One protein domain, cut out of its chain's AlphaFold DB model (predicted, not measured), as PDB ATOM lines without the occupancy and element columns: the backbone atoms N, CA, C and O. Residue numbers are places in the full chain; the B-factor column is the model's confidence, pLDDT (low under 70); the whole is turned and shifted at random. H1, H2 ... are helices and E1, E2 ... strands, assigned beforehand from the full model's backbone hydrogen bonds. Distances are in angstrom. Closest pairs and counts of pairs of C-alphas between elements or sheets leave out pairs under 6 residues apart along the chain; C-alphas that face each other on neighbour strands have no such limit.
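Overview. This is residues 7 to 15 and 22 to 210 of the 364 residues of the protein "Serine/threonine protein kinase" of Escherichia coli (UniProt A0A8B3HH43). What does one see first? A small sheet of three parallel strands, E1, E2 and E3, lies between two long helices, H5 and H6, on one face and the shorter helices H2, H3 and H4 on the other, three layers in all. Residues 7 to 15, with H1, residues 160 to 170 and residues 202 to 210 stand free of this body. What is it made of? The printed part has 198 residues, mostly helix by class, with the named elements H1, H2, E1, H3, E2, H4, E3, H5, H6 along the chain and the sheet order E1, E2, E3. How large is it? It is compact, with a radius of gyration of the C-alphas of 18.2 A and spans of 56 by 44 by 37 A.

Along the chain. Where are the strands? E1 is residues 50 to 55, 16.5 A, from C-alpha 50 at (-7.958, -50.802, -15.253); E2 is residues 86 to 93, 22.1 A; E3 is residues 122 to 126, 13.4 A. Where are the helices? H5 is residues 130 to 153, 33.8 A, and H6 residues 173 to 196, 34.4 A, ending at C-alpha 196 (-7.251, -68.130, -24.871). H2 is residues 30 to 40, 15.3 A; H3 residues 73 to 82, 14.1 A; H4 residues 101 to 111, 14.9 A; H1 residues 7 to 13, 10.0 A.

Arrangement. How is the sheet joined? N 53 and O 88 of E1 and E2 are 2.8 A apart, and N 91 and O 123 of E2 and E3 2.9 A, both within hydrogen-bond range. E1, H3, E2 and E2, H4, E3 are strand-helix-strand units, parallel neighbour strands with a helix between, each with a right-handed crossover. What is on the faces? H4 is over E2 and E3 at a height over the sheet of 8.9 A, its closest C-alphas to E2 being those of Tyr 108 and Thr 89, 6.4 A, and to E3 those of Arg 109 and Tyr 122, 5.5 A; H5 is on the opposite face at a height of 10.6 A. Which helices touch? H5 and H6 touch, the same way at a shallow tilt of 26 degrees, closest at the C-alphas of Ala 143 and Leu 178, 5.4 A. H3 touches H4 at the C-alphas of Ala 73 and Leu 111, 4.6 A, and H2 at those of Ala 80 and Ile 38, 6.3 A. How do the helix backbones run? In H1, H2, H3, H4, H5 and H6 every O i to N i+4 pair is within hydrogen-bond range.

Size, cuts and confidence. Where is the cut? Residues 16 to 21 are not printed, and C-alphas 15 and 22 are 20.0 A apart; H1 and H2 are apart. Which links are long? Those from E1 to H3 and from H5 to H6. Where is confidence low? The pLDDT is under 70 in residues 150 to 170 and 200 to 206.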
ATOM      1  N   ALA A   7     -25.876 -49.714 -13.619       92.12
ATOM      2  CA  ALA A   7     -26.920 -49.188 -12.744       92.12
ATOM      3  C   ALA A   7     -26.701 -49.649 -11.294       92.12
ATOM      4  O   ALA A   7     -26.777 -48.834 -10.375       92.12
ATOM      5  N   ASP A   8     -26.348 -50.923 -11.097       91.25
ATOM      6  CA  ASP A   8     -25.963 -51.481  -9.795       91.25
ATOM      7  C   ASP A   8     -24.715 -50.780  -9.233       91.25
ATOM      8  O   ASP A   8     -24.659 -50.473  -8.041       91.25
ATOM      9  N   PHE A   9     -23.738 -50.446 -10.088       89.44
ATOM     10  CA  PHE A   9     -22.587 -49.631  -9.689       89.44
ATOM     11  C   PHE A   9     -23.025 -48.270  -9.146       89.44
ATOM     12  O   PHE A   9     -22.700 -47.938  -8.006       89.44
ATOM     13  N   LEU A  10     -23.790 -47.505  -9.939       91.94
ATOM     14  CA  LEU A  10     -24.262 -46.170  -9.558       91.94
ATOM     15  C   LEU A  10     -25.093 -46.206  -8.271       91.94
ATOM     16  O   LEU A  10     -24.949 -45.326  -7.426       91.94
ATOM     17  N   GLN A  11     -25.907 -47.245  -8.082       91.44
ATOM     18  CA  GLN A  11     -26.677 -47.436  -6.857       91.44
ATOM     19  C   GLN A  11     -25.778 -47.699  -5.641       91.44
ATOM     20  O   GLN A  11     -26.009 -47.123  -4.581       91.44
ATOM     21  N   LYS A  12     -24.740 -48.533  -5.777       89.25
ATOM     22  CA  LYS A  12     -23.802 -48.841  -4.681       89.25
ATOM     23  C   LYS A  12     -22.944 -47.645  -4.278       89.25
ATOM     24  O   LYS A  12     -22.594 -47.531  -3.107       89.25
ATOM     25  N   VAL A  13     -22.595 -46.772  -5.225       89.75
ATOM     26  CA  VAL A  13     -21.778 -45.580  -4.941       89.75
ATOM     27  C   VAL A  13     -22.602 -44.374  -4.490       89.75
ATOM     28  O   VAL A  13     -22.036 -43.450  -3.914       89.75
ATOM     29  N   ALA A  14     -23.924 -44.375  -4.702       90.06
ATOM     30  CA  ALA A  14     -24.800 -43.251  -4.358       90.06
ATOM     31  C   ALA A  14     -24.768 -42.878  -2.865       90.06
ATOM     32  O   ALA A  14     -24.940 -41.710  -2.519       90.06
ATOM     33  N   ASP A  15     -24.523 -43.857  -1.990       86.62
ATOM     34  CA  ASP A  15     -24.470 -43.660  -0.540       86.62
ATOM     35  C   ASP A  15     -23.062 -43.339  -0.007       86.62
ATOM     36  O   ASP A  15     -22.899 -43.145   1.204       86.62
ATOM     37  N   SER A  22     -11.179 -36.518  11.259       71.19
ATOM     38  CA  SER A  22      -9.892 -36.012  10.788       71.19
ATOM     39  C   SER A  22      -8.842 -37.121  10.806       71.19
ATOM     40  O   SER A  22      -8.735 -37.868  11.780       71.19
ATOM     41  N   SER A  23      -8.046 -37.199   9.743       78.25
ATOM     42  CA  SER A  23      -6.843 -38.024   9.690       78.25
ATOM     43  C   SER A  23      -5.742 -37.429  10.578       78.25
ATOM     44  O   SER A  23      -5.692 -36.226  10.839       78.25
ATOM     45  N   SER A  24      -4.831 -38.275  11.065       83.31
ATOM     46  CA  SER A  24      -3.664 -37.818  11.839       83.31
ATOM     47  C   SER A  24      -2.580 -37.168  10.969       83.31
ATOM     48  O   SER A  24      -1.684 -36.518  11.502       83.31
ATOM     49  N   LEU A  25      -2.647 -37.357   9.649       86.56
ATOM     50  CA  LEU A  25      -1.694 -36.870   8.654       86.56
ATOM     51  C   LEU A  25      -2.444 -36.256   7.469       86.56
ATOM     52  O   LEU A  25      -3.590 -36.616   7.207       86.56
ATOM     53  N   TYR A  26      -1.779 -35.351   6.746       88.75
ATOM     54  CA  TYR A  26      -2.268 -34.896   5.442       88.75
ATOM     55  C   TYR A  26      -2.184 -36.017   4.400       88.75
ATOM     56  O   TYR A  26      -3.065 -36.126   3.562       88.75
ATOM     57  N   ASP A  27      -1.134 -36.847   4.469       92.62
ATOM     58  CA  ASP A  27      -1.041 -38.056   3.652       92.62
ATOM     59  C   ASP A  27      -2.157 -39.041   4.031       92.62
ATOM     60  O   ASP A  27      -2.405 -39.284   5.217       92.62
ATOM     61  N   GLU A  28      -2.785 -39.634   3.021       92.75
ATOM     62  CA  GLU A  28      -3.881 -40.589   3.166       92.75
ATOM     63  C   GLU A  28      -3.417 -42.026   2.921       92.75
ATOM     64  O   GLU A  28      -2.426 -42.286   2.238       92.75
ATOM     65  N   ASP A  29      -4.164 -43.001   3.432       92.69
ATOM     66  CA  ASP A  29      -3.845 -44.420   3.247       92.69
ATOM     67  C   ASP A  29      -4.330 -44.964   1.884       92.69
ATOM     68  O   ASP A  29      -4.939 -46.031   1.784       92.69
ATOM     69  N   ALA A  30      -4.077 -44.211   0.806       95.44
ATOM     70  CA  ALA A  30      -4.501 -44.541  -0.559       95.44
ATOM     71  C   ALA A  30      -3.977 -45.915  -1.018       95.44
ATOM     72  O   ALA A  30      -4.667 -46.665  -1.711       95.44
ATOM     73  N   TYR A  31      -2.774 -46.275  -0.573       96.38
ATOM     74  CA  TYR A  31      -2.139 -47.564  -0.836       96.38
ATOM     75  C   TYR A  31      -2.935 -48.757  -0.302       96.38
ATOM     76  O   TYR A  31      -2.989 -49.786  -0.974       96.38
ATOM     77  N   SER A  32      -3.620 -48.623   0.836       94.50
ATOM     78  CA  SER A  32      -4.520 -49.671   1.343       94.50
ATOM     79  C   SER A  32      -5.725 -49.885   0.446       94.50
ATOM     80  O   SER A  32      -6.097 -51.030   0.186       94.50
ATOM     81  N   GLY A  33      -6.296 -48.805  -0.090       94.50
ATOM     82  CA  GLY A  33      -7.367 -48.892  -1.081       94.50
ATOM     83  C   GLY A  33      -6.911 -49.599  -2.360       94.50
ATOM     84  O   GLY A  33      -7.589 -50.507  -2.842       94.50
ATOM     85  N   VAL A  34      -5.727 -49.238  -2.866       96.75
ATOM     86  CA  VAL A  34      -5.118 -49.866  -4.048       96.75
ATOM     87  C   VAL A  34      -4.850 -51.353  -3.809       96.75
ATOM     88  O   VAL A  34      -5.272 -52.177  -4.617       96.75
ATOM     89  N   LEU A  35      -4.213 -51.722  -2.693       94.75
ATOM     90  CA  LEU A  35      -3.930 -53.125  -2.383       94.75
ATOM     91  C   LEU A  35      -5.215 -53.944  -2.237       94.75
ATOM     92  O   LEU A  35      -5.308 -55.025  -2.809       94.75
ATOM     93  N   SER A  36      -6.221 -53.411  -1.537       94.19
ATOM     94  CA  SER A  36      -7.518 -54.083  -1.388       94.19
ATOM     95  C   SER A  36      -8.175 -54.313  -2.750       94.19
ATOM     96  O   SER A  36      -8.729 -55.375  -3.009       94.19
ATOM     97  N   ALA A  37      -8.077 -53.352  -3.673       94.00
ATOM     98  CA  ALA A  37      -8.579 -53.531  -5.031       94.00
ATOM     99  C   ALA A  37      -7.765 -54.565  -5.831       94.00
ATOM    100  O   ALA A  37      -8.345 -55.303  -6.625       94.00
ATOM    101  N   ILE A  38      -6.447 -54.650  -5.631       92.31
ATOM    102  CA  ILE A  38      -5.600 -55.682  -6.249       92.31
ATOM    103  C   ILE A  38      -5.994 -57.072  -5.739       92.31
ATOM    104  O   ILE A  38      -6.150 -57.980  -6.558       92.31
ATOM    105  N   ASP A  39      -6.156 -57.236  -4.424       90.94
ATOM    106  CA  ASP A  39      -6.300 -58.533  -3.757       90.94
ATOM    107  C   ASP A  39      -7.751 -59.042  -3.689       90.94
ATOM    108  O   ASP A  39      -7.979 -60.221  -3.964       90.94
ATOM    109  N   ASP A  40      -8.731 -58.179  -3.406       91.56
ATOM    110  CA  ASP A  40     -10.114 -58.596  -3.108       91.56
ATOM    111  C   ASP A  40     -11.041 -58.636  -4.334       91.56
ATOM    112  O   ASP A  40     -12.150 -59.181  -4.271       91.56
ATOM    113  N   ILE A  41     -10.642 -58.010  -5.444       89.44
ATOM    114  CA  ILE A  41     -11.396 -58.065  -6.703       89.44
ATOM    115  C   ILE A  41     -10.909 -59.272  -7.504       89.44
ATOM    116  O   ILE A  41      -9.719 -59.422  -7.776       89.44
ATOM    117  N   ASP A  42     -11.842 -60.121  -7.938       87.06
ATOM    118  CA  ASP A  42     -11.524 -61.203  -8.865       87.06
ATOM    119  C   ASP A  42     -11.294 -60.642 -10.276       87.06
ATOM    120  O   ASP A  42     -12.224 -60.444 -11.057       87.06
ATOM    121  N   TRP A  43     -10.030 -60.371 -10.594       84.31
ATOM    122  CA  TRP A  43      -9.603 -59.864 -11.898       84.31
ATOM    123  C   TRP A  43      -9.511 -60.949 -12.981       84.31
ATOM    124  O   TRP A  43      -9.333 -60.632 -14.165       84.31
ATOM    125  N   SER A  44      -9.590 -62.227 -12.601       79.62
ATOM    126  CA  SER A  44      -9.344 -63.361 -13.495       79.62
ATOM    127  C   SER A  44     -10.286 -63.446 -14.708       79.62
ATOM    128  O   SER A  44      -9.783 -63.791 -15.785       79.62
ATOM    129  N   PRO A  45     -11.584 -63.067 -14.624       80.38
ATOM    130  CA  PRO A  45     -12.501 -63.136 -15.762       80.38
ATOM    131  C   PRO A  45     -12.240 -62.055 -16.818       80.38
ATOM    132  O   PRO A  45     -12.732 -62.159 -17.941       80.38
ATOM    133  N   PHE A  46     -11.486 -61.009 -16.471       78.69
ATOM    134  CA  PHE A  46     -11.309 -59.826 -17.307       78.69
ATOM    135  C   PHE A  46     -10.006 -59.891 -18.106       78.69
ATOM    136  O   PHE A  46      -8.937 -60.176 -17.558       78.69
ATOM    137  N   GLY A  47     -10.101 -59.609 -19.410       70.81
ATOM    138  CA  GLY A  47      -8.947 -59.505 -20.314       70.81
ATOM    139  C   GLY A  47      -8.248 -58.144 -20.260       70.81
ATOM    140  O   GLY A  47      -7.044 -58.082 -20.468       70.81
ATOM    141  N   ALA A  48      -8.987 -57.079 -19.935       80.50
ATOM    142  CA  ALA A  48      -8.460 -55.738 -19.702       80.50
ATOM    143  C   ALA A  48      -8.770 -55.314 -18.263       80.50
ATOM    144  O   ALA A  48      -9.885 -55.530 -17.781       80.50
ATOM    145  N   ARG A  49      -7.776 -54.760 -17.565       87.06
ATOM    146  CA  ARG A  49      -7.842 -54.497 -16.122       87.06
ATOM    147  C   ARG A  49      -7.326 -53.096 -15.839       87.06
ATOM    148  O   ARG A  49      -6.127 -52.839 -15.915       87.06
ATOM    149  N   TYR A  50      -8.248 -52.204 -15.512       89.62
ATOM    150  CA  TYR A  50      -7.958 -50.802 -15.253       89.62
ATOM    151  C   TYR A  50      -8.368 -50.449 -13.828       89.62
ATOM    152  O   TYR A  50      -9.469 -50.787 -13.390       89.62
ATOM    153  N   MET A  51      -7.487 -49.753 -13.121       93.31
ATOM    154  CA  MET A  51      -7.742 -49.179 -11.807       93.31
ATOM    155  C   MET A  51      -7.569 -47.668 -11.904       93.31
ATOM    156  O   MET A  51      -6.592 -47.207 -12.484       93.31
ATOM    157  N   VAL A  52      -8.499 -46.897 -11.343       93.81
ATOM    158  CA  VAL A  52      -8.417 -45.432 -11.323       93.81
ATOM    159  C   VAL A  52      -8.362 -44.964  -9.875       93.81
ATOM    160  O   VAL A  52      -9.320 -45.143  -9.126       93.81
ATOM    161  N   LEU A  53      -7.238 -44.366  -9.495       95.56
ATOM    162  CA  LEU A  53      -7.029 -43.675  -8.232       95.56
ATOM    163  C   LEU A  53      -7.288 -42.179  -8.431       95.56
ATOM    164  O   LEU A  53      -6.717 -41.557  -9.324       95.56
ATOM    165  N   ILE A  54      -8.133 -41.592  -7.589       93.06
ATOM    166  CA  ILE A  54      -8.394 -40.148  -7.558       93.06
ATOM    167  C   ILE A  54      -8.106 -39.670  -6.139       93.06
ATOM    168  O   ILE A  54      -8.688 -40.198  -5.195       93.06
ATOM    169  N   THR A  55      -7.199 -38.708  -5.979       93.25
ATOM    170  CA  THR A  55      -6.762 -38.229  -4.657       93.25
ATOM    171  C   THR A  55      -6.170 -36.825  -4.745       93.25
ATOM    172  O   THR A  55      -5.596 -36.453  -5.770       93.25
ATOM    173  N   ASP A  56      -6.313 -36.027  -3.690       92.56
ATOM    174  CA  ASP A  56      -5.730 -34.687  -3.554       92.56
ATOM    175  C   ASP A  56      -4.570 -34.614  -2.542       92.56
ATOM    176  O   ASP A  56      -4.064 -33.529  -2.224       92.56
ATOM    177  N   ALA A  57      -4.134 -35.775  -2.056       93.94
ATOM    178  CA  ALA A  57      -3.088 -35.923  -1.060       93.94
ATOM    179  C   ALA A  57      -2.094 -37.015  -1.452       93.94
ATOM    180  O   ALA A  57      -2.387 -37.900  -2.250       93.94
ATOM    181  N   GLY A  58      -0.892 -36.950  -0.887       95.56
ATOM    182  CA  GLY A  58       0.104 -38.008  -0.964       95.56
ATOM    183  C   GLY A  58      -0.331 -39.250  -0.199       95.56
ATOM    184  O   GLY A  58      -1.239 -39.212   0.630       95.56
ATOM    185  N   ALA A  59       0.338 -40.358  -0.483       96.06
ATOM    186  CA  ALA A  59       0.076 -41.618   0.181       96.06
ATOM    187  C   ALA A  59       0.947 -41.773   1.433       96.06
ATOM    188  O   ALA A  59       2.119 -41.367   1.466       96.06
ATOM    189  N   ILE A  60       0.391 -42.415   2.456       94.44
ATOM    190  CA  ILE A  60       1.147 -42.868   3.617       94.44
ATOM    191  C   ILE A  60       2.146 -43.933   3.152       94.44
ATOM    192  O   ILE A  60       1.770 -44.998   2.668       94.44
ATOM    193  N   GLU A  61       3.435 -43.633   3.305       89.31
ATOM    194  CA  GLU A  61       4.524 -44.558   2.972       89.31
ATOM    195  C   GLU A  61       4.455 -45.826   3.821       89.31
ATOM    196  O   GLU A  61       4.066 -45.779   4.993       89.31
ATOM    197  N   GLY A  62       4.927 -46.941   3.267       83.81
ATOM    198  CA  GLY A  62       4.907 -48.247   3.921       83.81
ATOM    199  C   GLY A  62       5.645 -48.289   5.265       83.81
ATOM    200  O   GLY A  62       5.352 -49.129   6.108       83.81
ATOM    201  N   SER A  63       6.576 -47.360   5.510       75.69
ATOM    202  CA  SER A  63       7.270 -47.196   6.802       75.69
ATOM    203  C   SER A  63       6.368 -46.779   7.943       75.69
ATOM    204  O   SER A  63       6.701 -46.973   9.110       75.69
ATOM    205  N   ASN A  64       5.317 -46.035   7.622       86.75
ATOM    206  CA  ASN A  64       4.579 -45.319   8.633       86.75
ATOM    207  C   ASN A  64       3.754 -46.313   9.451       86.75
ATOM    208  O   ASN A  64       3.101 -47.192   8.898       86.75
ATOM    209  N   LYS A  65       3.714 -46.132  10.774       86.62
ATOM    210  CA  LYS A  65       2.894 -46.957  11.678       86.62
ATOM    211  C   LYS A  65       1.398 -46.917  11.347       86.62
ATOM    212  O   LYS A  65       0.662 -47.791  11.784       86.62
ATOM    213  N   LEU A  66       0.963 -45.881  10.630       88.56
ATOM    214  CA  LEU A  66      -0.406 -45.702  10.153       88.56
ATOM    215  C   LEU A  66      -0.644 -46.293   8.755       88.56
ATOM    216  O   LEU A  66      -1.766 -46.208   8.271       88.56
ATOM    217  N   SER A  67       0.374 -46.858   8.098       90.69
ATOM    218  CA  SER A  67       0.205 -47.536   6.812       90.69
ATOM    219  C   SER A  67      -0.573 -48.831   7.013       90.69
ATOM    220  O   SER A  67      -0.126 -49.712   7.751       90.69
ATOM    221  N   GLY A  68      -1.717 -48.978   6.343       87.69
ATOM    222  CA  GLY A  68      -2.495 -50.216   6.416       87.69
ATOM    223  C   GLY A  68      -1.865 -51.373   5.633       87.69
ATOM    224  O   GLY A  68      -2.107 -52.536   5.950       87.69
ATOM    225  N   THR A  69      -1.012 -51.075   4.646       87.94
ATOM    226  CA  THR A  69      -0.348 -52.093   3.811       87.94
ATOM    227  C   THR A  69       1.091 -52.370   4.214       87.94
ATOM    228  O   THR A  69       1.604 -53.465   3.979       87.94
ATOM    229  N   GLY A  70       1.783 -51.365   4.751       85.50
ATOM    230  CA  GLY A  70       3.234 -51.357   4.864       85.50
ATOM    231  C   GLY A  70       3.971 -51.413   3.516       85.50
ATOM    232  O   GLY A  70       5.137 -51.803   3.510       85.50
ATOM    233  N   LEU A  71       3.307 -51.132   2.387       87.69
ATOM    234  CA  LEU A  71       3.867 -51.139   1.029       87.69
ATOM    235  C   LEU A  71       4.044 -49.706   0.500       87.69
ATOM    236  O   LEU A  71       3.252 -48.825   0.823       87.69
ATOM    237  N   ASP A  72       5.047 -49.503  -0.351       90.94
ATOM    238  CA  ASP A  72       5.274 -48.269  -1.114       90.94
ATOM    239  C   ASP A  72       4.749 -48.375  -2.566       90.94
ATOM    240  O   ASP A  72       4.320 -49.440  -3.023       90.94
ATOM    241  N   ALA A  73       4.788 -47.263  -3.313       94.06
ATOM    242  CA  ALA A  73       4.289 -47.167  -4.691       94.06
ATOM    243  C   ALA A  73       4.873 -48.231  -5.630       94.06
ATOM    244  O   ALA A  73       4.113 -48.948  -6.276       94.06
ATOM    245  N   SER A  74       6.201 -48.359  -5.680       89.62
ATOM    246  CA  SER A  74       6.899 -49.347  -6.512       89.62
ATOM    247  C   SER A  74       6.443 -50.778  -6.229       89.62
ATOM    248  O   SER A  74       6.247 -51.580  -7.138       89.62
ATOM    249  N   GLN A  75       6.199 -51.094  -4.961       86.31
ATOM    250  CA  GLN A  75       5.770 -52.419  -4.533       86.31
ATOM    251  C   GLN A  75       4.336 -52.706  -4.978       86.31
ATOM    252  O   GLN A  75       4.056 -53.782  -5.506       86.31
ATOM    253  N   LEU A  76       3.432 -51.737  -4.834       93.19
ATOM    254  CA  LEU A  76       2.065 -51.855  -5.344       93.19
ATOM    255  C   LEU A  76       2.010 -51.902  -6.872       93.19
ATOM    256  O   LEU A  76       1.237 -52.693  -7.414       93.19
ATOM    257  N   ARG A  77       2.854 -51.124  -7.561       93.06
ATOM    258  CA  ARG A  77       3.025 -51.186  -9.020       93.06
ATOM    259  C   ARG A  77       3.362 -52.607  -9.452       93.06
ATOM    260  O   ARG A  77       2.704 -53.146 -10.336       93.06
ATOM    261  N   LEU A  78       4.343 -53.235  -8.805       86.12
ATOM    262  CA  LEU A  78       4.745 -54.604  -9.123       86.12
ATOM    263  C   LEU A  78       3.622 -55.615  -8.876       86.12
ATOM    264  O   LEU A  78       3.412 -56.499  -9.704       86.12
ATOM    265  N   GLU A  79       2.876 -55.491  -7.776       87.81
ATOM    266  CA  GLU A  79       1.728 -56.364  -7.487       87.81
ATOM    267  C   GLU A  79       0.608 -56.205  -8.527       87.81
ATOM    268  O   GLU A  79       0.044 -57.199  -8.990       87.81
ATOM    269  N   ALA A  80       0.324 -54.972  -8.952       90.19
ATOM    270  CA  ALA A  80      -0.650 -54.679  -9.996       90.19
ATOM    271  C   ALA A  80      -0.192 -55.185 -11.372       90.19
ATOM    272  O   ALA A  80      -0.934 -55.907 -12.044       90.19
ATOM    273  N   GLY A  81       1.047 -54.885 -11.768       84.12
ATOM    274  CA  GLY A  81       1.643 -55.310 -13.037       84.12
ATOM    275  C   GLY A  81       1.730 -56.831 -13.161       84.12
ATOM    276  O   GLY A  81       1.422 -57.395 -14.209       84.12
ATOM    277  N   ASN A  82       2.015 -57.521 -12.057       77.88
ATOM    278  CA  ASN A  82       1.961 -58.979 -11.948       77.88
ATOM    279  C   ASN A  82       0.580 -59.573 -12.267       77.88
ATOM    280  O   ASN A  82       0.490 -60.697 -12.765       77.88
ATOM    281  N   ARG A  83      -0.492 -58.819 -12.006       81.19
ATOM    282  CA  ARG A  83      -1.871 -59.164 -12.373       81.19
ATOM    283  C   ARG A  83      -2.313 -58.488 -13.671       81.19
ATOM    284  O   ARG A  83      -3.488 -58.575 -14.019       81.19
ATOM    285  N   GLY A  84      -1.413 -57.834 -14.403       81.75
ATOM    286  CA  GLY A  84      -1.731 -57.093 -15.622       81.75
ATOM    287  C   GLY A  84      -2.750 -55.976 -15.396       81.75
ATOM    288  O   GLY A  84      -3.588 -55.754 -16.263       81.75
ATOM    289  N   ILE A  85      -2.739 -55.340 -14.222       89.69
ATOM    290  CA  ILE A  85      -3.613 -54.216 -13.871       89.69
ATOM    291  C   ILE A  85      -2.870 -52.914 -14.176       89.69
ATOM    292  O   ILE A  85      -1.773 -52.696 -13.669       89.69
ATOM    293  N   ALA A  86      -3.473 -52.040 -14.980       91.25
ATOM    294  CA  ALA A  86      -2.970 -50.691 -15.212       91.25
ATOM    295  C   ALA A  86      -3.604 -49.709 -14.216       91.25
ATOM    296  O   ALA A  86      -4.832 -49.595 -14.159       91.25
ATOM    297  N   ILE A  87      -2.773 -49.011 -13.438       94.50
ATOM    298  CA  ILE A  87      -3.213 -48.015 -12.454       94.50
ATOM    299  C   ILE A  87      -3.100 -46.619 -13.068       94.50
ATOM    300  O   ILE A  87      -2.009 -46.168 -13.398       94.50
ATOM    301  N   TYR A  88      -4.227 -45.929 -13.182       93.75
ATOM    302  CA  TYR A  88      -4.314 -44.512 -13.511       93.75
ATOM    303  C   TYR A  88      -4.408 -43.709 -12.228       93.75
ATOM    304  O   TYR A  88      -5.218 -44.049 -11.368       93.75
ATOM    305  N   THR A  89      -3.663 -42.611 -12.128       95.31
ATOM    306  CA  THR A  89      -3.815 -41.686 -11.000       95.31
ATOM    307  C   THR A  89      -4.177 -40.288 -11.473       95.31
ATOM    308  O   THR A  89      -3.400 -39.642 -12.177       95.31
ATOM    309  N   LEU A  90      -5.337 -39.797 -11.035       93.19
ATOM    310  CA  LEU A  90      -5.709 -38.387 -11.073       93.19
ATOM    311  C   LEU A  90      -5.343 -37.742  -9.736       93.19
ATOM    312  O   LEU A  90      -6.032 -37.916  -8.731       93.19
ATOM    313  N   HIS A  91      -4.262 -36.970  -9.747       94.12
ATOM    314  CA  HIS A  91      -3.795 -36.223  -8.589       94.12
ATOM    315  C   HIS A  91      -4.323 -34.787  -8.633       94.12
ATOM    316  O   HIS A  91      -3.934 -33.975  -9.482       94.12
ATOM    317  N   LEU A  92      -5.220 -34.473  -7.706       93.06
ATOM    318  CA  LEU A  92      -5.884 -33.184  -7.585       93.06
ATOM    319  C   LEU A  92      -5.003 -32.214  -6.786       93.06
ATOM    320  O   LEU A  92      -4.894 -32.276  -5.567       93.06
ATOM    321  N   LYS A  93      -4.376 -31.260  -7.471       92.38
ATOM    322  CA  LYS A  93      -3.548 -30.222  -6.853       92.38
ATOM    323  C   LYS A  93      -4.431 -29.159  -6.197       92.38
ATOM    324  O   LYS A  93      -4.795 -28.161  -6.823       92.38
ATOM    325  N   THR A  94      -4.788 -29.387  -4.934       90.69
ATOM    326  CA  THR A  94      -5.524 -28.445  -4.074       90.69
ATOM    327  C   THR A  94      -4.596 -27.424  -3.418       90.69
ATOM    328  O   THR A  94      -3.405 -27.666  -3.225       90.69
ATOM    329  N   ALA A  95      -5.124 -26.254  -3.048       89.88
ATOM    330  CA  ALA A  95      -4.325 -25.217  -2.390       89.88
ATOM    331  C   ALA A  95      -3.792 -25.661  -1.012       89.88
ATOM    332  O   ALA A  95      -2.670 -25.305  -0.649       89.88
ATOM    333  N   SER A  96      -4.568 -26.462  -0.274       86.75
ATOM    334  CA  SER A  96      -4.184 -27.058   1.014       86.75
ATOM    335  C   SER A  96      -2.987 -28.004   0.887       86.75
ATOM    336  O   SER A  96      -2.115 -27.999   1.753       86.75
ATOM    337  N   GLY A  97      -2.891 -28.747  -0.217       87.69
ATOM    338  CA  GLY A  97      -1.831 -29.727  -0.463       87.69
ATOM    339  C   GLY A  97      -0.521 -29.167  -1.000       87.69
ATOM    340  O   GLY A  97       0.362 -29.940  -1.356       87.69
ATOM    341  N   LYS A  98      -0.339 -27.843  -1.073       92.19
ATOM    342  CA  LYS A  98       0.818 -27.232  -1.754       92.19
ATOM    343  C   LYS A  98       2.181 -27.744  -1.266       92.19
ATOM    344  O   LYS A  98       3.093 -27.910  -2.070       92.19
ATOM    345  N   ALA A  99       2.330 -27.990   0.037       92.44
ATOM    346  CA  ALA A  99       3.566 -28.536   0.610       92.44
ATOM    347  C   ALA A  99       3.759 -30.039   0.320       92.44
ATOM    348  O   ALA A  99       4.863 -30.559   0.444       92.44
ATOM    349  N   ASN A 100       2.688 -30.727  -0.067       94.31
ATOM    350  CA  ASN A 100       2.622 -32.166  -0.272       94.31
ATOM    351  C   ASN A 100       2.740 -32.571  -1.755       94.31
ATOM    352  O   ASN A 100       3.287 -33.632  -2.053       94.31
ATOM    353  N   HIS A 101       2.319 -31.708  -2.691       94.62
ATOM    354  CA  HIS A 101       2.207 -32.035  -4.120       94.62
ATOM    355  C   HIS A 101       3.451 -32.677  -4.735       94.62
ATOM    356  O   HIS A 101       3.312 -33.603  -5.525       94.62
ATOM    357  N   THR A 102       4.656 -32.202  -4.406       95.38
ATOM    358  CA  THR A 102       5.898 -32.753  -4.977       95.38
ATOM    359  C   THR A 102       6.124 -34.199  -4.542       95.38
ATOM    360  O   THR A 102       6.482 -35.037  -5.368       95.38
ATOM    361  N   LYS A 103       5.888 -34.501  -3.258       95.12
ATOM    362  CA  LYS A 103       6.000 -35.861  -2.717       95.12
ATOM    363  C   LYS A 103       4.952 -36.773  -3.360       95.12
ATOM    364  O   LYS A 103       5.309 -37.814  -3.904       95.12
ATOM    365  N   ALA A 104       3.694 -36.337  -3.349       96.50
ATOM    366  CA  ALA A 104       2.569 -37.066  -3.928       96.50
ATOM    367  C   ALA A 104       2.768 -37.347  -5.427       96.50
ATOM    368  O   ALA A 104       2.531 -38.452  -5.902       96.50
ATOM    369  N   GLU A 105       3.279 -36.373  -6.184       96.62
ATOM    370  CA  GLU A 105       3.591 -36.558  -7.600       96.62
ATOM    371  C   GLU A 105       4.644 -37.651  -7.822       96.62
ATOM    372  O   GLU A 105       4.463 -38.483  -8.706       96.62
ATOM    373  N   GLY A 106       5.713 -37.689  -7.019       96.06
ATOM    374  CA  GLY A 106       6.712 -38.758  -7.099       96.06
ATOM    375  C   GLY A 106       6.107 -40.137  -6.829       96.06
ATOM    376  O   GLY A 106       6.281 -41.053  -7.630       96.06
ATOM    377  N   GLN A 107       5.332 -40.249  -5.748       96.81
ATOM    378  CA  GLN A 107       4.636 -41.478  -5.356       96.81
ATOM    379  C   GLN A 107       3.696 -41.989  -6.453       96.81
ATOM    380  O   GLN A 107       3.748 -43.153  -6.840       96.81
ATOM    381  N   TYR A 108       2.848 -41.118  -6.997       97.56
ATOM    382  CA  TYR A 108       1.828 -41.539  -7.951       97.56
ATOM    383  C   TYR A 108       2.342 -41.719  -9.372       97.56
ATOM    384  O   TYR A 108       1.768 -42.513 -10.118       97.56
ATOM    385  N   ARG A 109       3.432 -41.047  -9.754       95.38
ATOM    386  CA  ARG A 109       4.146 -41.383 -10.991       95.38
ATOM    387  C   ARG A 109       4.748 -42.776 -10.914       95.38
ATOM    388  O   ARG A 109       4.639 -43.501 -11.894       95.38
ATOM    389  N   ASP A 110       5.345 -43.134  -9.781       94.25
ATOM    390  CA  ASP A 110       5.899 -44.469  -9.561       94.25
ATOM    391  C   ASP A 110       4.790 -45.533  -9.579       94.25
ATOM    392  O   ASP A 110       4.859 -46.491 -10.345       94.25
ATOM    393  N   LEU A 111       3.693 -45.299  -8.848       96.31
ATOM    394  CA  LEU A 111       2.544 -46.211  -8.790       96.31
ATOM    395  C   LEU A 111       1.872 -46.431 -10.158       96.31
ATOM    396  O   LEU A 111       1.436 -47.539 -10.460       96.31
ATOM    397  N   SER A 112       1.767 -45.374 -10.968       94.94
ATOM    398  CA  SER A 112       1.038 -45.384 -12.249       94.94
ATOM    399  C   SER A 112       1.923 -45.719 -13.450       94.94
ATOM    400  O   SER A 112       1.521 -45.497 -14.596       94.94
ATOM    401  N   ASN A 113       3.154 -46.179 -13.220       91.12
ATOM    402  CA  ASN A 113       4.027 -46.631 -14.294       91.12
ATOM    403  C   ASN A 113       3.630 -48.047 -14.725       91.12
ATOM    404  O   ASN A 113       3.614 -48.963 -13.909       91.12
ATOM    405  N   PHE A 114       3.309 -48.234 -16.003       83.69
ATOM    406  CA  PHE A 114       3.004 -49.548 -16.553       83.69
ATOM    407  C   PHE A 114       4.226 -50.110 -17.280       83.69
ATOM    408  O   PHE A 114       4.503 -49.755 -18.426       83.69
ATOM    409  N   ASP A 115       4.958 -50.988 -16.596       76.62
ATOM    410  CA  ASP A 115       6.303 -51.427 -16.995       76.62
ATOM    411  C   ASP A 115       6.348 -52.032 -18.413       76.62
ATOM    412  O   ASP A 115       7.201 -51.672 -19.220       76.62
ATOM    413  N   SER A 116       5.354 -52.845 -18.799       70.31
ATOM    414  CA  SER A 116       5.335 -53.499 -20.124       70.31
ATOM    415  C   SER A 116       5.309 -52.533 -21.310       70.31
ATOM    416  O   SER A 116       5.642 -52.926 -22.425       70.31
ATOM    417  N   THR A 117       4.878 -51.294 -21.087       72.50
ATOM    418  CA  THR A 117       4.763 -50.271 -22.129       72.50
ATOM    419  C   THR A 117       5.582 -49.022 -21.827       72.50
ATOM    420  O   THR A 117       5.644 -48.123 -22.662       72.50
ATOM    421  N   GLN A 118       6.194 -48.959 -20.637       75.50
ATOM    422  CA  GLN A 118       6.878 -47.782 -20.093       75.50
ATOM    423  C   GLN A 118       5.994 -46.516 -20.129       75.50
ATOM    424  O   GLN A 118       6.472 -45.387 -20.267       75.50
ATOM    425  N   SER A 119       4.676 -46.709 -20.010       80.44
ATOM    426  CA  SER A 119       3.680 -45.636 -20.027       80.44
ATOM    427  C   SER A 119       3.392 -45.158 -18.609       80.44
ATOM    428  O   SER A 119       3.115 -45.959 -17.718       80.44
ATOM    429  N   ASN A 120       3.399 -43.840 -18.399       86.38
ATOM    430  CA  ASN A 120       3.116 -43.243 -17.096       86.38
ATOM    431  C   ASN A 120       1.696 -42.664 -17.074       86.38
ATOM    432  O   ASN A 120       1.437 -41.623 -17.679       86.38
ATOM    433  N   LEU A 121       0.786 -43.320 -16.355       90.31
ATOM    434  CA  LEU A 121      -0.650 -43.016 -16.342       90.31
ATOM    435  C   LEU A 121      -1.054 -42.017 -15.242       90.31
ATOM    436  O   LEU A 121      -2.175 -42.037 -14.730       90.31
ATOM    437  N   TYR A 122      -0.127 -41.136 -14.868       92.88
ATOM    438  CA  TYR A 122      -0.348 -40.072 -13.895       92.88
ATOM    439  C   TYR A 122      -0.789 -38.775 -14.580       92.88
ATOM    440  O   TYR A 122      -0.125 -38.282 -15.497       92.88
ATOM    441  N   GLN A 123      -1.853 -38.167 -14.059       89.94
ATOM    442  CA  GLN A 123      -2.328 -36.847 -14.459       89.94
ATOM    443  C   GLN A 123      -2.453 -35.932 -13.244       89.94
ATOM    444  O   GLN A 123      -3.110 -36.256 -12.258       89.94
ATOM    445  N   ALA A 124      -1.839 -34.752 -13.337       90.75
ATOM    446  CA  ALA A 124      -2.013 -33.690 -12.357       90.75
ATOM    447  C   ALA A 124      -3.133 -32.751 -12.811       90.75
ATOM    448  O   ALA A 124      -3.069 -32.195 -13.907       90.75
ATOM    449  N   VAL A 125      -4.117 -32.520 -11.945       88.50
ATOM    450  CA  VAL A 125      -5.247 -31.626 -12.215       88.50
ATOM    451  C   VAL A 125      -5.243 -30.505 -11.194       88.50
ATOM    452  O   VAL A 125      -5.253 -30.764  -9.997       88.50
ATOM    453  N   ASN A 126      -5.260 -29.247 -11.630       85.75
ATOM    454  CA  ASN A 126      -5.451 -28.140 -10.696       85.75
ATOM    455  C   ASN A 126      -6.892 -28.172 -10.174       85.75
ATOM    456  O   ASN A 126      -7.824 -27.887 -10.919       85.75
ATOM    457  N   ALA A 127      -7.077 -28.493  -8.892       74.50
ATOM    458  CA  ALA A 127      -8.402 -28.742  -8.315       74.50
ATOM    459  C   ALA A 127      -9.314 -27.497  -8.297       74.50
ATOM    460  O   ALA A 127     -10.529 -27.616  -8.185       74.50
ATOM    461  N   GLY A 128      -8.736 -26.297  -8.434       72.06
ATOM    462  CA  GLY A 128      -9.485 -25.046  -8.588       72.06
ATOM    463  C   GLY A 128     -10.120 -24.843  -9.970       72.06
ATOM    464  O   GLY A 128     -10.872 -23.887 -10.145       72.06
ATOM    465  N   ASP A 129      -9.834 -25.710 -10.946       80.06
ATOM    466  CA  ASP A 129     -10.355 -25.632 -12.311       80.06
ATOM    467  C   ASP A 129     -11.259 -26.840 -12.620       80.06
ATOM    468  O   ASP A 129     -10.827 -27.870 -13.141       80.06
ATOM    469  N   ILE A 130     -12.550 -26.699 -12.293       81.75
ATOM    470  CA  ILE A 130     -13.586 -27.730 -12.508       81.75
ATOM    471  C   ILE A 130     -13.680 -28.127 -13.987       81.75
ATOM    472  O   ILE A 130     -13.959 -29.282 -14.308       81.75
ATOM    473  N   LYS A 131     -13.431 -27.183 -14.900       84.94
ATOM    474  CA  LYS A 131     -13.475 -27.450 -16.337       84.94
ATOM    475  C   LYS A 131     -12.312 -28.346 -16.748       84.94
ATOM    476  O   LYS A 131     -12.526 -29.309 -17.476       84.94
ATOM    477  N   MET A 132     -11.108 -28.055 -16.257       80.25
ATOM    478  CA  MET A 132      -9.930 -28.891 -16.493       80.25
ATOM    479  C   MET A 132     -10.102 -30.288 -15.889       80.25
ATOM    480  O   MET A 132      -9.759 -31.269 -16.540       80.25
ATOM    481  N   PHE A 133     -10.680 -30.396 -14.689       82.75
ATOM    482  CA  PHE A 133     -11.018 -31.693 -14.099       82.75
ATOM    483  C   PHE A 133     -11.984 -32.492 -14.980       82.75
ATOM    484  O   PHE A 133     -11.679 -33.632 -15.318       82.75
ATOM    485  N   GLY A 134     -13.093 -31.880 -15.410       84.69
ATOM    486  CA  GLY A 134     -14.058 -32.524 -16.304       84.69
ATOM    487  C   GLY A 134     -13.409 -33.019 -17.596       84.69
ATOM    488  O   GLY A 134     -13.560 -34.180 -17.945       84.69
ATOM    489  N   GLN A 135     -12.582 -32.186 -18.236       84.44
ATOM    490  CA  GLN A 135     -11.848 -32.568 -19.448       84.44
ATOM    491  C   GLN A 135     -10.924 -33.776 -19.236       84.44
ATOM    492  O   GLN A 135     -10.871 -34.658 -20.087       84.44
ATOM    493  N   GLN A 136     -10.203 -33.837 -18.115       81.31
ATOM    494  CA  GLN A 136      -9.290 -34.949 -17.824       81.31
ATOM    495  C   GLN A 136     -10.042 -36.247 -17.512       81.31
ATOM    496  O   GLN A 136      -9.632 -37.318 -17.957       81.31
ATOM    497  N   VAL A 137     -11.160 -36.157 -16.784       85.81
ATOM    498  CA  VAL A 137     -12.037 -37.305 -16.520       85.81
ATOM    499  C   VAL A 137     -12.676 -37.808 -17.814       85.81
ATOM    500  O   VAL A 137     -12.651 -39.011 -18.064       85.81
ATOM    501  N   ASP A 138     -13.184 -36.908 -18.658       86.12
ATOM    502  CA  ASP A 138     -13.781 -37.253 -19.952       86.12
ATOM    503  C   ASP A 138     -12.754 -37.906 -20.885       86.12
ATOM    504  O   ASP A 138     -13.057 -38.913 -21.528       86.12
ATOM    505  N   ALA A 139     -11.523 -37.382 -20.925       82.38
ATOM    506  CA  ALA A 139     -10.432 -37.956 -21.706       82.38
ATOM    507  C   ALA A 139     -10.071 -39.365 -21.224       82.38
ATOM    508  O   ALA A 139      -9.961 -40.281 -22.038       82.38
ATOM    509  N   LEU A 140      -9.935 -39.567 -19.909       83.12
ATOM    510  CA  LEU A 140      -9.652 -40.881 -19.331       83.12
ATOM    511  C   LEU A 140     -10.789 -41.879 -19.599       83.12
ATOM    512  O   LEU A 140     -10.540 -43.010 -20.018       83.12
ATOM    513  N   ALA A 141     -12.038 -41.464 -19.378       86.06
ATOM    514  CA  ALA A 141     -13.209 -42.298 -19.613       86.06
ATOM    515  C   ALA A 141     -13.325 -42.690 -21.092       86.06
ATOM    516  O   ALA A 141     -13.551 -43.860 -21.404       86.06
ATOM    517  N   SER A 142     -13.108 -41.739 -22.003       83.31
ATOM    518  CA  SER A 142     -13.091 -41.996 -23.447       83.31
ATOM    519  C   SER A 142     -11.966 -42.963 -23.812       83.31
ATOM    520  O   SER A 142     -12.227 -43.972 -24.456       83.31
ATOM    521  N   ALA A 143     -10.749 -42.739 -23.304       79.00
ATOM    522  CA  ALA A 143      -9.599 -43.605 -23.558       79.00
ATOM    523  C   ALA A 143      -9.873 -45.063 -23.156       79.00
ATOM    524  O   ALA A 143      -9.665 -45.980 -23.948       79.00
ATOM    525  N   ILE A 144     -10.385 -45.289 -21.943       80.88
ATOM    526  CA  ILE A 144     -10.676 -46.639 -21.444       80.88
ATOM    527  C   ILE A 144     -11.842 -47.268 -22.220       80.88
ATOM    528  O   ILE A 144     -11.755 -48.423 -22.640       80.88
ATOM    529  N   THR A 145     -12.939 -46.534 -22.429       82.69
ATOM    530  CA  THR A 145     -14.137 -47.081 -23.095       82.69
ATOM    531  C   THR A 145     -13.896 -47.400 -24.566       82.69
ATOM    532  O   THR A 145     -14.356 -48.441 -25.041       82.69
ATOM    533  N   GLU A 146     -13.132 -46.569 -25.277       80.06
ATOM    534  CA  GLU A 146     -12.705 -46.844 -26.648       80.06
ATOM    535  C   GLU A 146     -11.845 -48.105 -26.721       80.06
ATOM    536  O   GLU A 146     -12.072 -48.929 -27.604       80.06
ATOM    537  N   GLN A 147     -10.929 -48.317 -25.770       72.44
ATOM    538  CA  GLN A 147     -10.118 -49.537 -25.735       72.44
ATOM    539  C   GLN A 147     -10.932 -50.789 -25.437       72.44
ATOM    540  O   GLN A 147     -10.776 -51.801 -26.121       72.44
ATOM    541  N   VAL A 148     -11.851 -50.729 -24.472       76.38
ATOM    542  CA  VAL A 148     -12.756 -51.852 -24.188       76.38
ATOM    543  C   VAL A 148     -13.602 -52.180 -25.421       76.38
ATOM    544  O   VAL A 148     -13.773 -53.351 -25.762       76.38
ATOM    545  N   LYS A 149     -14.091 -51.155 -26.130       76.50
ATOM    546  CA  LYS A 149     -14.856 -51.323 -27.368       76.50
ATOM    547  C   LYS A 149     -14.008 -51.926 -28.490       76.50
ATOM    548  O   LYS A 149     -14.461 -52.881 -29.113       76.50
ATOM    549  N   ALA A 150     -12.798 -51.420 -28.722       68.75
ATOM    550  CA  ALA A 150     -11.884 -51.929 -29.746       68.75
ATOM    551  C   ALA A 150     -11.495 -53.393 -29.477       68.75
ATOM    552  O   ALA A 150     -11.574 -54.233 -30.373       68.75
ATOM    553  N   ALA A 151     -11.180 -53.726 -28.222       66.12
ATOM    554  CA  ALA A 151     -10.884 -55.093 -27.803       66.12
ATOM    555  C   ALA A 151     -12.084 -56.035 -27.999       66.12
ATOM    556  O   ALA A 151     -11.903 -57.166 -28.448       66.12
ATOM    557  N   TYR A 152     -13.304 -55.570 -27.705       67.56
ATOM    558  CA  TYR A 152     -14.539 -56.330 -27.932       67.56
ATOM    559  C   TYR A 152     -14.850 -56.527 -29.424       67.56
ATOM    560  O   TYR A 152     -15.303 -57.598 -29.820       67.56
ATOM    561  N   MET A 153     -14.607 -55.506 -30.250       69.44
ATOM    562  CA  MET A 153     -14.868 -55.539 -31.695       69.44
ATOM    563  C   MET A 153     -13.781 -56.273 -32.494       69.44
ATOM    564  O   MET A 153     -14.018 -56.625 -33.647       69.44
ATOM    565  N   GLY A 154     -12.626 -56.563 -31.885       57.16
ATOM    566  CA  GLY A 154     -11.502 -57.220 -32.556       57.16
ATOM    567  C   GLY A 154     -10.724 -56.294 -33.493       57.16
ATOM    568  O   GLY A 154      -9.995 -56.782 -34.355       57.16
ATOM    569  N   ASP A 155     -10.871 -54.978 -33.329       56.75
ATOM    570  CA  ASP A 155     -10.155 -53.994 -34.135       56.75
ATOM    571  C   ASP A 155      -8.655 -54.011 -33.803       56.75
ATOM    572  O   ASP A 155      -8.237 -54.302 -32.675       56.75
ATOM    573  N   ALA A 156      -7.830 -53.707 -34.807       44.16
ATOM    574  CA  ALA A 156      -6.384 -53.616 -34.652       44.16
ATOM    575  C   ALA A 156      -6.034 -52.421 -33.754       44.16
ATOM    576  O   ALA A 156      -6.120 -51.268 -34.177       44.16
ATOM    577  N   ALA A 157      -5.649 -52.696 -32.509       46.44
ATOM    578  CA  ALA A 157      -5.148 -51.669 -31.611       46.44
ATOM    579  C   ALA A 157      -3.680 -51.307 -31.929       46.44
ATOM    580  O   ALA A 157      -2.971 -51.994 -32.670       46.44
ATOM    581  N   ILE A 158      -3.272 -50.137 -31.436       44.56
ATOM    582  CA  ILE A 158      -2.021 -49.446 -31.768       44.56
ATOM    583  C   ILE A 158      -0.816 -50.342 -31.434       44.56
ATOM    584  O   ILE A 158      -0.632 -50.738 -30.288       44.56
ATOM    585  N   GLY A 159       0.007 -50.649 -32.443       40.41
ATOM    586  CA  GLY A 159       1.176 -51.530 -32.301       40.41
ATOM    587  C   GLY A 159       1.751 -52.057 -33.620       40.41
ATOM    588  O   GLY A 159       2.914 -52.447 -33.679       40.41
ATOM    589  N   SER A 160       0.986 -52.025 -34.718       36.62
ATOM    590  CA  SER A 160       1.559 -52.290 -36.044       36.62
ATOM    591  C   SER A 160       2.538 -51.177 -36.441       36.62
ATOM    592  O   SER A 160       2.286 -50.006 -36.146       36.62
ATOM    593  N   ALA A 161       3.591 -51.521 -37.190       41.72
ATOM    594  CA  ALA A 161       4.550 -50.572 -37.772       41.72
ATOM    595  C   ALA A 161       3.894 -49.413 -38.567       41.72
ATOM    596  O   ALA A 161       4.537 -48.404 -38.830       41.72
ATOM    597  N   LEU A 162       2.604 -49.529 -38.909       35.38
ATOM    598  CA  LEU A 162       1.795 -48.502 -39.567       35.38
ATOM    599  C   LEU A 162       1.414 -47.315 -38.655       35.38
ATOM    600  O   LEU A 162       0.984 -46.286 -39.172       35.38
ATOM    601  N   TYR A 163       1.564 -47.428 -37.327       41.94
ATOM    602  CA  TYR A 163       1.237 -46.363 -36.358       41.94
ATOM    603  C   TYR A 163       2.460 -45.720 -35.686       41.94
ATOM    604  O   TYR A 163       2.287 -44.875 -34.806       41.94
ATOM    605  N   ALA A 164       3.681 -46.079 -36.095       43.84
ATOM    606  CA  ALA A 164       4.889 -45.370 -35.683       43.84
ATOM    607  C   ALA A 164       4.855 -43.951 -36.280       43.84
ATOM    608  O   ALA A 164       5.216 -43.736 -37.435       43.84
ATOM    609  N   LYS A 165       4.330 -42.981 -35.525       47.22
ATOM    610  CA  LYS A 165       4.411 -41.566 -35.896       47.22
ATOM    611  C   LYS A 165       5.777 -41.016 -35.505       47.22
ATOM    612  O   LYS A 165       6.272 -41.326 -34.425       47.22
ATOM    613  N   ASP A 166       6.322 -40.175 -36.384       43.62
ATOM    614  CA  ASP A 166       7.563 -39.424 -36.194       43.62
ATOM    615  C   ASP A 166       7.665 -38.811 -34.789       43.62
ATOM    616  O   ASP A 166       6.773 -38.084 -34.341       43.62
ATOM    617  N   GLU A 167       8.815 -39.021 -34.147       48.69
ATOM    618  CA  GLU A 167       9.202 -38.531 -32.813       48.69
ATOM    619  C   GLU A 167       9.228 -36.986 -32.682       48.69
ATOM    620  O   GLU A 167       9.572 -36.438 -31.635       48.69
ATOM    621  N   GLY A 168       8.854 -36.248 -33.734       51.38
ATOM    622  CA  GLY A 168       8.924 -34.788 -33.807       51.38
ATOM    623  C   GLY A 168       7.698 -34.022 -33.290       51.38
ATOM    624  O   GLY A 168       7.799 -32.812 -33.071       51.38
ATOM    625  N   GLN A 169       6.539 -34.663 -33.085       56.94
ATOM    626  CA  GLN A 169       5.346 -33.971 -32.573       56.94
ATOM    627  C   GLN A 169       5.270 -34.024 -31.043       56.94
ATOM    628  O   GLN A 169       5.053 -35.075 -30.446       56.94
ATOM    629  N   LYS A 170       5.369 -32.855 -30.395       67.00
ATOM    630  CA  LYS A 170       5.010 -32.710 -28.979       67.00
ATOM    631  C   LYS A 170       3.507 -32.936 -28.817       67.00
ATOM    632  O   LYS A 170       2.716 -32.041 -29.109       67.00
ATOM    633  N   LEU A 171       3.140 -34.121 -28.347       75.25
ATOM    634  CA  LEU A 171       1.772 -34.441 -27.953       75.25
ATOM    635  C   LEU A 171       1.355 -33.592 -26.750       75.25
ATOM    636  O   LEU A 171       2.162 -33.306 -25.858       75.25
ATOM    637  N   THR A 172       0.081 -33.208 -26.704       82.44
ATOM    638  CA  THR A 172      -0.516 -32.693 -25.467       82.44
ATOM    639  C   THR A 172      -0.575 -33.808 -24.414       82.44
ATOM    640  O   THR A 172      -0.505 -34.992 -24.746       82.44
ATOM    641  N   ALA A 173      -0.718 -33.455 -23.132       77.00
ATOM    642  CA  ALA A 173      -0.849 -34.448 -22.056       77.00
ATOM    643  C   ALA A 173      -2.027 -35.414 -22.291       77.00
ATOM    644  O   ALA A 173      -1.901 -36.612 -22.052       77.00
ATOM    645  N   GLU A 174      -3.133 -34.896 -22.829       76.00
ATOM    646  CA  GLU A 174      -4.323 -35.660 -23.212       76.00
ATOM    647  C   GLU A 174      -4.040 -36.631 -24.368       76.00
ATOM    648  O   GLU A 174      -4.346 -37.816 -24.280       76.00
ATOM    649  N   GLN A 175      -3.387 -36.155 -25.432       81.06
ATOM    650  CA  GLN A 175      -3.017 -37.002 -26.568       81.06
ATOM    651  C   GLN A 175      -2.045 -38.110 -26.160       81.06
ATOM    652  O   GLN A 175      -2.164 -39.237 -26.638       81.06
ATOM    653  N   LYS A 176      -1.102 -37.800 -25.262       81.81
ATOM    654  CA  LYS A 176      -0.186 -38.794 -24.707       81.81
ATOM    655  C   LYS A 176      -0.938 -39.845 -23.887       81.81
ATOM    656  O   LYS A 176      -0.716 -41.027 -24.103       81.81
ATOM    657  N   LEU A 177      -1.862 -39.435 -23.012       80.62
ATOM    658  CA  LEU A 177      -2.683 -40.362 -22.227       80.62
ATOM    659  C   LEU A 177      -3.498 -41.308 -23.118       80.62
ATOM    660  O   LEU A 177      -3.558 -42.505 -22.843       80.62
ATOM    661  N   LEU A 178      -4.107 -40.782 -24.185       81.06
ATOM    662  CA  LEU A 178      -4.853 -41.575 -25.163       81.06
ATOM    663  C   LEU A 178      -3.946 -42.595 -25.863       81.06
ATOM    664  O   LEU A 178      -4.310 -43.764 -25.978       81.06
ATOM    665  N   GLN A 179      -2.753 -42.170 -26.288       82.38
ATOM    666  CA  GLN A 179      -1.771 -43.049 -26.922       82.38
ATOM    667  C   GLN A 179      -1.279 -44.148 -25.969       82.38
ATOM    668  O   GLN A 179      -1.292 -45.320 -26.339       82.38
ATOM    669  N   ASP A 180      -0.890 -43.777 -24.748       82.19
ATOM    670  CA  ASP A 180      -0.427 -44.699 -23.709       82.19
ATOM    671  C   ASP A 180      -1.522 -45.720 -23.360       82.19
ATOM    672  O   ASP A 180      -1.283 -46.927 -23.344       82.19
ATOM    673  N   THR A 181      -2.763 -45.259 -23.181       82.19
ATOM    674  CA  THR A 181      -3.920 -46.127 -22.907       82.19
ATOM    675  C   THR A 181      -4.186 -47.097 -24.052       82.19
ATOM    676  O   THR A 181      -4.487 -48.266 -23.813       82.19
ATOM    677  N   ALA A 182      -4.044 -46.640 -25.296       81.44
ATOM    678  CA  ALA A 182      -4.222 -47.491 -26.460       81.44
ATOM    679  C   ALA A 182      -3.157 -48.580 -26.578       81.44
ATOM    680  O   ALA A 182      -3.474 -49.725 -26.902       81.44
ATOM    681  N   LEU A 183      -1.909 -48.242 -26.268       79.94
ATOM    682  CA  LEU A 183      -0.801 -49.185 -26.305       79.94
ATOM    683  C   LEU A 183      -0.930 -50.238 -25.185       79.94
ATOM    684  O   LEU A 183      -0.755 -51.431 -25.434       79.94
ATOM    685  N   ILE A 184      -1.357 -49.827 -23.986       81.38
ATOM    686  CA  ILE A 184      -1.695 -50.739 -22.879       81.38
ATOM    687  C   ILE A 184      -2.879 -51.646 -23.241       81.38
ATOM    688  O   ILE A 184      -2.811 -52.860 -23.040       81.38
ATOM    689  N   GLY A 185      -3.957 -51.084 -23.796       80.50
ATOM    690  CA  GLY A 185      -5.133 -51.845 -24.227       80.50
ATOM    691  C   GLY A 185      -4.780 -52.920 -25.256       80.50
ATOM    692  O   GLY A 185      -5.217 -54.067 -25.131       80.50
ATOM    693  N   HIS A 186      -3.911 -52.592 -26.214       80.38
ATOM    694  CA  HIS A 186      -3.406 -53.563 -27.180       80.38
ATOM    695  C   HIS A 186      -2.572 -54.671 -26.522       80.38
ATOM    696  O   HIS A 186      -2.791 -55.852 -26.797       80.38
ATOM    697  N   ALA A 187      -1.658 -54.323 -25.611       78.81
ATOM    698  CA  ALA A 187      -0.858 -55.307 -24.883       78.81
ATOM    699  C   ALA A 187      -1.744 -56.293 -24.091       78.81
ATOM    700  O   ALA A 187      -1.528 -57.506 -24.140       78.81
ATOM    701  N   MET A 188      -2.793 -55.792 -23.431       81.25
ATOM    702  CA  MET A 188      -3.786 -56.615 -22.729       81.25
ATOM    703  C   MET A 188      -4.563 -57.533 -23.686       81.25
ATOM    704  O   MET A 188      -4.745 -58.718 -23.399       81.25
ATOM    705  N   GLN A 189      -4.978 -57.019 -24.848       79.88
ATOM    706  CA  GLN A 189      -5.654 -57.803 -25.887       79.88
ATOM    707  C   GLN A 189      -4.773 -58.963 -26.375       79.88
ATOM    708  O   GLN A 189      -5.243 -60.101 -26.450       79.88
ATOM    709  N   LEU A 190      -3.494 -58.701 -26.661       78.56
ATOM    710  CA  LEU A 190      -2.534 -59.728 -27.076       78.56
ATOM    711  C   LEU A 190      -2.333 -60.786 -25.985       78.56
ATOM    712  O   LEU A 190      -2.381 -61.981 -26.282       78.56
ATOM    713  N   ALA A 191      -2.178 -60.370 -24.724       76.94
ATOM    714  CA  ALA A 191      -2.055 -61.287 -23.592       76.94
ATOM    715  C   ALA A 191      -3.300 -62.182 -23.436       76.94
ATOM    716  O   ALA A 191      -3.182 -63.394 -23.233       76.94
ATOM    717  N   TYR A 192      -4.501 -61.612 -23.592       78.56
ATOM    718  CA  TYR A 192      -5.757 -62.359 -23.553       78.56
ATOM    719  C   TYR A 192      -5.867 -63.379 -24.696       78.56
ATOM    720  O   TYR A 192      -6.189 -64.545 -24.451       78.56
ATOM    721  N   LEU A 193      -5.583 -62.964 -25.936       78.75
ATOM    722  CA  LEU A 193      -5.633 -63.842 -27.108       78.75
ATOM    723  C   LEU A 193      -4.604 -64.974 -27.011       78.75
ATOM    724  O   LEU A 193      -4.946 -66.127 -27.276       78.75
ATOM    725  N   GLY A 194      -3.382 -64.667 -26.565       76.88
ATOM    726  CA  GLY A 194      -2.339 -65.661 -26.311       76.88
ATOM    727  C   GLY A 194      -2.776 -66.702 -25.279       76.88
ATOM    728  O   GLY A 194      -2.656 -67.902 -25.530       76.88
ATOM    729  N   LYS A 195      -3.387 -66.264 -24.164       77.00
ATOM    730  CA  LYS A 195      -3.938 -67.163 -23.134       77.00
ATOM    731  C   LYS A 195      -5.081 -68.029 -23.671       77.00
ATOM    732  O   LYS A 195      -5.091 -69.234 -23.436       77.00
ATOM    733  N   ARG A 196      -6.047 -67.434 -24.381       80.56
ATOM    734  CA  ARG A 196      -7.251 -68.130 -24.871       80.56
ATOM    735  C   ARG A 196      -6.943 -69.159 -25.957       80.56
ATOM    736  O   ARG A 196      -7.558 -70.220 -25.967       80.56
ATOM    737  N   ASN A 197      -6.010 -68.845 -26.850       81.12
ATOM    738  CA  ASN A 197      -5.662 -69.699 -27.985       81.12
ATOM    739  C   ASN A 197      -4.423 -70.567 -27.717       81.12
ATOM    740  O   ASN A 197      -3.925 -71.207 -28.641       81.12
ATOM    741  N   SER A 198      -3.878 -70.534 -26.492       78.44
ATOM    742  CA  SER A 198      -2.603 -71.176 -26.125       78.44
ATOM    743  C   SER A 198      -1.490 -70.906 -27.146       78.44
ATOM    744  O   SER A 198      -0.675 -71.771 -27.454       78.44
ATOM    745  N   THR A 199      -1.500 -69.705 -27.725       73.19
ATOM    746  CA  THR A 199      -0.612 -69.319 -28.820       73.19
ATOM    747  C   THR A 199       0.497 -68.449 -28.254       73.19
ATOM    748  O   THR A 199       0.231 -67.445 -27.594       73.19
ATOM    749  N   GLN A 200       1.743 -68.829 -28.512       60.78
ATOM    750  CA  GLN A 200       2.900 -67.990 -28.225       60.78
ATOM    751  C   GLN A 200       3.165 -67.082 -29.424       60.78
ATOM    752  O   GLN A 200       2.952 -67.487 -30.570       60.78
ATOM    753  N   ALA A 201       3.614 -65.853 -29.166       61.59
ATOM    754  CA  ALA A 201       4.057 -64.974 -30.236       61.59
ATOM    755  C   ALA A 201       5.164 -65.697 -31.028       61.59
ATOM    756  O   ALA A 201       6.131 -66.157 -30.414       61.59
ATOM    757  N   PRO A 202       5.027 -65.861 -32.355       59.03
ATOM    758  CA  PRO A 202       6.073 -66.490 -33.143       59.03
ATOM    759  C   PRO A 202       7.364 -65.682 -32.989       59.03
ATOM    760  O   PRO A 202       7.331 -64.452 -33.012       59.03
ATOM    761  N   LEU A 203       8.499 -66.368 -32.837       53.06
ATOM    762  CA  LEU A 203       9.829 -65.756 -32.886       53.06
ATOM    763  C   LEU A 203      10.045 -65.186 -34.295       53.06
ATOM    764  O   LEU A 203      10.517 -65.877 -35.192       53.06
ATOM    765  N   VAL A 204       9.615 -63.942 -34.517       56.94
ATOM    766  CA  VAL A 204       9.615 -63.317 -35.848       56.94
ATOM    767  C   VAL A 204      10.959 -62.705 -36.228       56.94
ATOM    768  O   VAL A 204      11.208 -62.523 -37.414       56.94
ATOM    769  N   PHE A 205      11.847 -62.426 -35.271       58.41
ATOM    770  CA  PHE A 205      13.220 -62.005 -35.556       58.41
ATOM    771  C   PHE A 205      14.122 -62.106 -34.319       58.41
ATOM    772  O   PHE A 205      13.665 -62.020 -33.183       58.41
ATOM    773  N   GLN A 206      15.424 -62.252 -34.565       56.00
ATOM    774  CA  GLN A 206      16.482 -62.024 -33.587       56.00
ATOM    775  C   GLN A 206      17.033 -60.615 -33.834       56.00
ATOM    776  O   GLN A 206      17.473 -60.310 -34.941       56.00
ATOM    777  N   ALA A 207      16.990 -59.754 -32.823       71.94
ATOM    778  CA  ALA A 207      17.540 -58.404 -32.887       71.94
ATOM    779  C   ALA A 207      18.377 -58.108 -31.645       71.94
ATOM    780  O   ALA A 207      18.243 -58.763 -30.613       71.94
ATOM    781  N   TRP A 208      19.226 -57.095 -31.767       80.69
ATOM    782  CA  TRP A 208      19.905 -56.477 -30.640       80.69
ATOM    783  C   TRP A 208      19.078 -55.278 -30.196       80.69
ATOM    784  O   TRP A 208      18.661 -54.473 -31.030       80.69
ATOM    785  N   ILE A 209      18.847 -55.165 -28.895       81.50
ATOM    786  CA  ILE A 209      18.230 -53.990 -28.285       81.50
ATOM    787  C   ILE A 209      19.272 -53.306 -27.408       81.50
ATOM    788  O   ILE A 209      20.120 -53.977 -26.818       81.50
ATOM    789  N   SER A 210      19.222 -51.978 -27.333       83.19
ATOM    790  CA  SER A 210      19.920 -51.268 -26.264       83.19
ATOM    791  C   SER A 210      19.058 -51.348 -25.010       83.19
ATOM    792  O   SER A 210      17.844 -51.166 -25.087       83.19
TER     793      SER A 210